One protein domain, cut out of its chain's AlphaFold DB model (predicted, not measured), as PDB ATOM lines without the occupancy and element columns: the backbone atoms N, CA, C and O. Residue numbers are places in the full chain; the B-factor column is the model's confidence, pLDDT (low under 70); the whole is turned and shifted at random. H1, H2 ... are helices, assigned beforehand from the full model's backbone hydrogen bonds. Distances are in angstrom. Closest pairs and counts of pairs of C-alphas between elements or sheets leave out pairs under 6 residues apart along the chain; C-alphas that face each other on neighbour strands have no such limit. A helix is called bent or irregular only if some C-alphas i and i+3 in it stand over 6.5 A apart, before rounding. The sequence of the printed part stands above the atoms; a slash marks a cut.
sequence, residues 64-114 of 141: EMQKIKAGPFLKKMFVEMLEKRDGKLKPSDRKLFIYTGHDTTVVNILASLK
ATOM      1  N   GLU A  64       0.546 -53.611  -4.275       98.44
ATOM      2  CA  GLU A  64       1.768 -54.406  -4.430       98.44
ATOM      3  C   GLU A  64       2.718 -53.746  -5.430       98.44
ATOM      4  O   GLU A  64       3.911 -53.612  -5.154       98.44
ATOM      5  N   MET A  65       2.191 -53.264  -6.561       98.12
ATOM      6  CA  MET A  65       2.976 -52.528  -7.553       98.12
ATOM      7  C   MET A  65       3.541 -51.235  -6.962       98.12
ATOM      8  O   MET A  65       4.721 -50.955  -7.146       98.12
ATOM      9  N   GLN A  66       2.744 -50.482  -6.202       98.25
ATOM     10  CA  GLN A  66       3.183 -49.276  -5.485       98.25
ATOM     11  C   GLN A  66       4.317 -49.587  -4.504       98.25
ATOM     12  O   GLN A  66       5.360 -48.925  -4.503       98.25
ATOM     13  N   LYS A  67       4.162 -50.658  -3.720       97.88
ATOM     14  CA  LYS A  67       5.185 -51.121  -2.780       97.88
ATOM     15  C   LYS A  67       6.483 -51.512  -3.487       97.88
ATOM     16  O   LYS A  67       7.550 -51.177  -2.985       97.88
ATOM     17  N   ILE A  68       6.413 -52.190  -4.630       98.19
ATOM     18  CA  ILE A  68       7.601 -52.621  -5.384       98.19
ATOM     19  C   ILE A  68       8.261 -51.438  -6.105       98.19
ATOM     20  O   ILE A  68       9.480 -51.293  -6.049       98.19
ATOM     21  N   LYS A  69       7.475 -50.580  -6.760       97.38
ATOM     22  CA  LYS A  69       7.988 -49.542  -7.667       97.38
ATOM     23  C   LYS A  69       8.410 -48.254  -6.970       97.38
ATOM     24  O   LYS A  69       9.374 -47.635  -7.407       97.38
ATOM     25  N   ALA A  70       7.728 -47.852  -5.899       97.75
ATOM     26  CA  ALA A  70       8.069 -46.642  -5.143       97.75
ATOM     27  C   ALA A  70       8.651 -46.943  -3.756       97.75
ATOM     28  O   ALA A  70       9.444 -46.157  -3.235       97.75
ATOM     29  N   GLY A  71       8.282 -48.077  -3.153       97.81
ATOM     30  CA  GLY A  71       8.652 -48.421  -1.779       97.81
ATOM     31  C   GLY A  71      10.157 -48.388  -1.486       97.81
ATOM     32  O   GLY A  71      10.530 -47.779  -0.483       97.81
ATOM     33  N   PRO A  72      11.044 -48.966  -2.324       97.94
ATOM     34  CA  PRO A  72      12.488 -48.899  -2.094       97.94
ATOM     35  C   PRO A  72      13.020 -47.462  -2.018       97.94
ATOM     36  O   PRO A  72      13.782 -47.136  -1.107       97.94
ATOM     37  N   PHE A  73      12.573 -46.589  -2.926       97.56
ATOM     38  CA  PHE A  73      12.981 -45.184  -2.946       97.56
ATOM     39  C   PHE A  73      12.427 -44.414  -1.743       97.56
ATOM     40  O   PHE A  73      13.185 -43.759  -1.030       97.56
ATOM     41  N   LEU A  74      11.124 -44.546  -1.468       97.44
ATOM     42  CA  LEU A  74      10.480 -43.899  -0.322       97.44
ATOM     43  C   LEU A  74      11.127 -44.324   1.001       97.44
ATOM     44  O   LEU A  74      11.387 -43.484   1.859       97.44
ATOM     45  N   LYS A  75      11.456 -45.615   1.148       98.31
ATOM     46  CA  LYS A  75      12.173 -46.132   2.317       98.31
ATOM     47  C   LYS A  75      13.562 -45.515   2.439       98.31
ATOM     48  O   LYS A  75      13.925 -45.098   3.533       98.31
ATOM     49  N   LYS A  76      14.326 -45.444   1.343       97.62
ATOM     50  CA  LYS A  76      15.659 -44.823   1.330       97.62
ATOM     51  C   LYS A  76      15.592 -43.364   1.784       97.62
ATOM     52  O   LYS A  76      16.270 -43.001   2.738       97.62
ATOM     53  N   MET A  77      14.737 -42.568   1.146       97.12
ATOM     54  CA  MET A  77      14.552 -41.152   1.467       97.12
ATOM     55  C   MET A  77      14.133 -40.956   2.930       97.12
ATOM     56  O   MET A  77      14.681 -40.110   3.633       97.12
ATOM     57  N   PHE A  78      13.188 -41.763   3.417       96.94
ATOM     58  CA  PHE A  78      12.738 -41.691   4.804       96.94
ATOM     59  C   PHE A  78      13.855 -42.046   5.796       96.94
ATOM     60  O   PHE A  78      14.029 -41.354   6.798       96.94
ATOM     61  N   VAL A  79      14.653 -43.080   5.509       97.94
ATOM     62  CA  VAL A  79      15.822 -43.438   6.327       97.94
ATOM     63  C   VAL A  79      16.830 -42.291   6.372       97.94
ATOM     64  O   VAL A  79      17.299 -41.960   7.453       97.94
ATOM     65  N   GLU A  80      17.107 -41.619   5.256       97.19
ATOM     66  CA  GLU A  80      18.025 -40.469   5.230       97.19
ATOM     67  C   GLU A  80      17.527 -39.288   6.066       97.19
ATOM     68  O   GLU A  80      18.314 -38.632   6.752       97.19
ATOM     69  N   MET A  81      16.216 -39.032   6.063       96.06
ATOM     70  CA  MET A  81      15.608 -38.025   6.938       96.06
ATOM     71  C   MET A  81      15.753 -38.401   8.418       96.06
ATOM     72  O   MET A  81      16.090 -37.544   9.240       96.06
ATOM     73  N   LEU A  82      15.551 -39.676   8.771       96.19
ATOM     74  CA  LEU A  82      15.763 -40.175  10.134       96.19
ATOM     75  C   LEU A  82      17.234 -40.087  10.549       96.19
ATOM     76  O   LEU A  82      17.538 -39.630  11.648       96.19
ATOM     77  N   GLU A  83      18.158 -40.451   9.664       96.94
ATOM     78  CA  GLU A  83      19.592 -40.315   9.905       96.94
ATOM     79  C   GLU A  83      19.995 -38.851  10.093       96.94
ATOM     80  O   GLU A  83      20.829 -38.554  10.951       96.94
ATOM     81  N   LYS A  84      19.389 -37.912   9.350       95.44
ATOM     82  CA  LYS A  84      19.613 -36.475   9.562       95.44
ATOM     83  C   LYS A  84      19.093 -36.024  10.921       95.44
ATOM     84  O   LYS A  84      19.801 -35.305  11.627       95.44
ATOM     85  N   ARG A  85      17.878 -36.441  11.288       94.44
ATOM     86  CA  ARG A  85      17.258 -36.142  12.587       94.44
ATOM     87  C   ARG A  85      18.115 -36.649  13.749       94.44
ATOM     88  O   ARG A  85      18.295 -35.920  14.722       94.44
ATOM     89  N   ASP A  86      18.657 -37.857  13.621       95.62
ATOM     90  CA  ASP A  86      19.409 -38.552  14.671       95.62
ATOM     91  C   ASP A  86      20.912 -38.206  14.679       95.62
ATOM     92  O   ASP A  86      21.667 -38.772  15.466       95.62
ATOM     93  N   GLY A  87      21.375 -37.314  13.793       95.81
ATOM     94  CA  GLY A  87      22.794 -36.950  13.684       95.81
ATOM     95  C   GLY A  87      23.693 -38.071  13.142       95.81
ATOM     96  O   GLY A  87      24.906 -38.031  13.331       95.81
ATOM     97  N   LYS A  88      23.110 -39.073  12.475       97.88
ATOM     98  CA  LYS A  88      23.804 -40.247  11.917       97.88
ATOM     99  C   LYS A  88      24.132 -40.116  10.431       97.88
ATOM    100  O   LYS A  88      24.914 -40.917   9.920       97.88
ATOM    101  N   LEU A  89      23.546 -39.132   9.744       97.62
ATOM    102  CA  LEU A  89      23.739 -38.947   8.309       97.62
ATOM    103  C   LEU A  89      25.214 -38.705   7.970       97.62
ATOM    104  O   LEU A  89      25.901 -37.953   8.663       97.62
ATOM    105  N   LYS A  90      25.689 -39.312   6.875       95.88
ATOM    106  CA  LYS A  90      27.050 -39.111   6.363       95.88
ATOM    107  C   LYS A  90      27.045 -38.590   4.917       95.88
ATOM    108  O   LYS A  90      26.442 -39.221   4.045       95.88
ATOM    109  N   PRO A  91      27.746 -37.476   4.634       96.50
ATOM    110  CA  PRO A  91      28.383 -36.573   5.592       96.50
ATOM    111  C   PRO A  91      27.323 -35.812   6.416       96.50
ATOM    112  O   PRO A  91      26.191 -35.614   5.965       96.50
ATOM    113  N   SER A  92      27.665 -35.434   7.650       96.00
ATOM    114  CA  SER A  92      26.713 -34.877   8.630       96.00
ATOM    115  C   SER A  92      26.158 -33.508   8.229       96.00
ATOM    116  O   SER A  92      25.034 -33.135   8.592       96.00
ATOM    117  N   ASP A  93      26.921 -32.777   7.424       95.56
ATOM    118  CA  ASP A  93      26.591 -31.474   6.866       95.56
ATOM    119  C   ASP A  93      25.753 -31.550   5.583       95.56
ATOM    120  O   ASP A  93      25.302 -30.507   5.112       95.56
ATOM    121  N   ARG A  94      25.447 -32.746   5.047       96.50
ATOM    122  CA  ARG A  94      24.576 -32.877   3.869       96.50
ATOM    123  C   ARG A  94      23.216 -32.220   4.131       96.50
ATOM    124  O   ARG A  94      22.554 -32.500   5.139       96.50
ATOM    125  N   LYS A  95      22.830 -31.327   3.213       94.56
ATOM    126  CA  LYS A  95      21.565 -30.567   3.233       94.56
ATOM    127  C   LYS A  95      20.621 -30.914   2.086       94.56
ATOM    128  O   LYS A  95      19.431 -30.673   2.213       94.56
ATOM    129  N   LEU A  96      21.145 -31.461   0.992       96.62
ATOM    130  CA  LEU A  96      20.385 -31.749  -0.217       96.62
ATOM    131  C   LEU A  96      20.750 -33.133  -0.747       96.62
ATOM    132  O   LEU A  96      21.922 -33.520  -0.747       96.62
ATOM    133  N   PHE A  97      19.736 -33.845  -1.222       97.38
ATOM    134  CA  PHE A  97      19.873 -35.048  -2.028       97.38
ATOM    135  C   PHE A  97      19.206 -34.779  -3.369       97.38
ATOM    136  O   PHE A  97      18.058 -34.344  -3.407       97.38
ATOM    137  N   ILE A  98      19.928 -35.029  -4.458       97.00
ATOM    138  CA  ILE A  98      19.394 -34.910  -5.813       97.00
ATOM    139  C   ILE A  98      19.318 -36.315  -6.390       97.00
ATOM    140  O   ILE A  98      20.326 -37.017  -6.461       97.00
ATOM    141  N   TYR A  99      18.112 -36.710  -6.787       96.19
ATOM    142  CA  TYR A  99      17.841 -37.987  -7.427       96.19
ATOM    143  C   TYR A  99      17.354 -37.736  -8.842       96.19
ATOM    144  O   TYR A  99      16.363 -37.041  -9.048       96.19
ATOM    145  N   THR A 100      18.051 -38.313  -9.810       95.25
ATOM    146  CA  THR A 100      17.634 -38.310 -11.210       95.25
ATOM    147  C   THR A 100      16.890 -39.603 -11.506       95.25
ATOM    148  O   THR A 100      17.355 -40.685 -11.145       95.25
ATOM    149  N   GLY A 101      15.748 -39.490 -12.170       93.88
ATOM    150  CA  GLY A 101      14.937 -40.626 -12.580       93.88
ATOM    151  C   GLY A 101      14.181 -40.311 -13.859       93.88
ATOM    152  O   GLY A 101      14.461 -39.321 -14.534       93.88
ATOM    153  N   HIS A 102      13.209 -41.157 -14.166       94.06
ATOM    154  CA  HIS A 102      12.316 -40.970 -15.299       94.06
ATOM    155  C   HIS A 102      11.015 -40.294 -14.846       94.06
ATOM    156  O   HIS A 102      10.692 -40.250 -13.656       94.06
ATOM    157  N   ASP A 103      10.234 -39.809 -15.802       94.00
ATOM    158  CA  ASP A 103       8.839 -39.399 -15.611       94.00
ATOM    159  C   ASP A 103       8.028 -40.434 -14.803       94.00
ATOM    160  O   ASP A 103       7.360 -40.099 -13.823       94.00
ATOM    161  N   THR A 104       8.183 -41.717 -15.131       94.75
ATOM    162  CA  THR A 104       7.576 -42.843 -14.416       94.75
ATOM    163  C   THR A 104       8.051 -42.949 -12.969       94.75
ATOM    164  O   THR A 104       7.269 -43.346 -12.110       94.75
ATOM    165  N   THR A 105       9.291 -42.563 -12.646       96.25
ATOM    166  CA  THR A 105       9.782 -42.527 -11.258       96.25
ATOM    167  C   THR A 105       8.974 -41.532 -10.431       96.25
ATOM    168  O   THR A 105       8.491 -41.880  -9.351       96.25
ATOM    169  N   VAL A 106       8.773 -40.324 -10.961       96.75
ATOM    170  CA  VAL A 106       7.993 -39.269 -10.301       96.75
ATOM    171  C   VAL A 106       6.533 -39.695 -10.137       96.75
ATOM    172  O   VAL A 106       6.000 -39.631  -9.029       96.75
ATOM    173  N   VAL A 107       5.909 -40.218 -11.198       96.94
ATOM    174  CA  VAL A 107       4.539 -40.760 -11.138       96.94
ATOM    175  C   VAL A 107       4.426 -41.846 -10.074       96.94
ATOM    176  O   VAL A 107       3.532 -41.782  -9.235       96.94
ATOM    177  N   ASN A 108       5.332 -42.827 -10.069       97.38
ATOM    178  CA  ASN A 108       5.263 -43.954  -9.141       97.38
ATOM    179  C   ASN A 108       5.303 -43.483  -7.682       97.38
ATOM    180  O   ASN A 108       4.536 -43.982  -6.856       97.38
ATOM    181  N   ILE A 109       6.167 -42.511  -7.371       97.50
ATOM    182  CA  ILE A 109       6.283 -41.906  -6.039       97.50
ATOM    183  C   ILE A 109       4.981 -41.195  -5.659       97.50
ATOM    184  O   ILE A 109       4.375 -41.525  -4.638       97.50
ATOM    185  N   LEU A 110       4.523 -40.253  -6.486       97.25
ATOM    186  CA  LEU A 110       3.351 -39.429  -6.188       97.25
ATOM    187  C   LEU A 110       2.057 -40.263  -6.122       97.25
ATOM    188  O   LEU A 110       1.202 -40.025  -5.265       97.25
ATOM    189  N   ALA A 111       1.912 -41.269  -6.989       96.94
ATOM    190  CA  ALA A 111       0.757 -42.164  -7.011       96.94
ATOM    191  C   ALA A 111       0.734 -43.091  -5.789       96.94
ATOM    192  O   ALA A 111      -0.326 -43.318  -5.198       96.94
ATOM    193  N   SER A 112       1.900 -43.577  -5.351       97.44
ATOM    194  CA  SER A 112       2.013 -44.379  -4.125       97.44
ATOM    195  C   SER A 112       1.699 -43.563  -2.868       97.44
ATOM    196  O   SER A 112       1.123 -44.097  -1.925       97.44
ATOM    197  N   LEU A 113       2.003 -42.261  -2.884       96.94
ATOM    198  CA  LEU A 113       1.630 -41.301  -1.839       96.94
ATOM    199  C   LEU A 113       0.184 -40.788  -1.951       96.94
ATOM    200  O   LEU A 113      -0.236 -39.995  -1.115       96.94
ATOM    201  N   LYS A 114      -0.587 -41.241  -2.950       96.12
ATOM    202  CA  LYS A 114      -1.995 -40.856  -3.178       96.12
ATOM    203  C   LYS A 114      -2.212 -39.363  -3.449       96.12
ATOM    204  O   LYS A 114      -3.299 -38.849  -3.209       96.12
TER     205      LYS A 114
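AT A GLANCE: This is residues 64 to 114 of the 141 residues of the protein "(Mediterranean fruit fly) hypothetical protein" of Ceratitis capitata (UniProt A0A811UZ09). One long helix, H2, makes one long side of an open frame; the unnamed stretch of residues 86 to 102 turns at the far end of H2 and folds back along the other long side, and H3 closes the frame by standing crosswise near the first residues of H2. The short helix H1 sits at that same end, at the corner where the last residues of H3 come back toward the first turns of H2. The printed part has 51 residues with three named helices, in the order H1, H2, H3, and no named strand; its class is all helix. The whole is loose, with a radius of gyration of the C-alphas of 12.5 A, and elongated, its C-alphas spanning 33 by 20 by 15 A along the three main axes.

IN THESE COORDINATES: The longest helix is H2, residues 71 to 85, Gly 71 to Arg 85, with 20.8 A from first to last C-alpha. It runs from C-alpha 71 at (8.652, -48.421, -1.779) to C-alpha 85 at (17.258, -36.142, 12.587), and x, y and z are each larger at its last C-alpha than at its first. Before it stands H1, residues 64 to 69, Glu 64 to Lys 69, whose first and last C-alphas are 8.5 A apart; C-alpha 64 is at (1.768, -54.406, -4.430). After H2 come residues 86 to 102, 17 residues with no named element, whose C-alphas lie 9 to 18 A from the mean of all C-alphas. The last helix is H3, residues 103 to 112, Asp 103 to Ser 112, with 14.3 A from first to last C-alpha; it ends with C-alpha 112 at (2.013, -44.379, -4.125). No helix is bent or irregular.

HOW THE PARTS SIT: H2 touches no helix. H2 and H3 are close but not clearly touching, with 1 pair of C-alphas within 8 A, that of Leu 74 and Ile 109 at 7.4 A. Their lines are about perpendicular, at 76 degrees, and their centres are 16.5 A apart. H1 and H2 meet only through their link, and they are near each other, with 6 pairs of C-alphas within 10 A. H1 and H3 touch, with 6 pairs of C-alphas within 8 A; their closest C-alphas are those of Gln 66 and Ser 112, 5.2 A apart. The lines of H1 and H3 stand at a steep tilt of 39 degrees, and the two helices run opposite ways, with centres 10.7 A apart. In the backbones of H1, H2 and H3, every pair of O of residue i and N of residue i+4 inside the helix is within hydrogen-bond range.

THE WHOLE: The two C-alphas farthest apart in the domain are those of Glu 64, in H1, and Asp 93, in the stretch after H2, at 35.6 A. The first and last printed C-alphas, those of Glu 64 and Lys 114, are 14.1 A apart. The printed part runs from residue 64 to residue 114 of a full chain of 141 residues, and it has no cut. The link from H1 to H2 is tight, with 1 residue, Ala 70, between the helices, while the link from H2 to H3 is long, with 17 residues. The mean pLDDT of the printed part is 96.7, and no printed residue is under 70. By element, the mean pLDDT of the model is 98 in H1, 97 in H2 and 97 in H3.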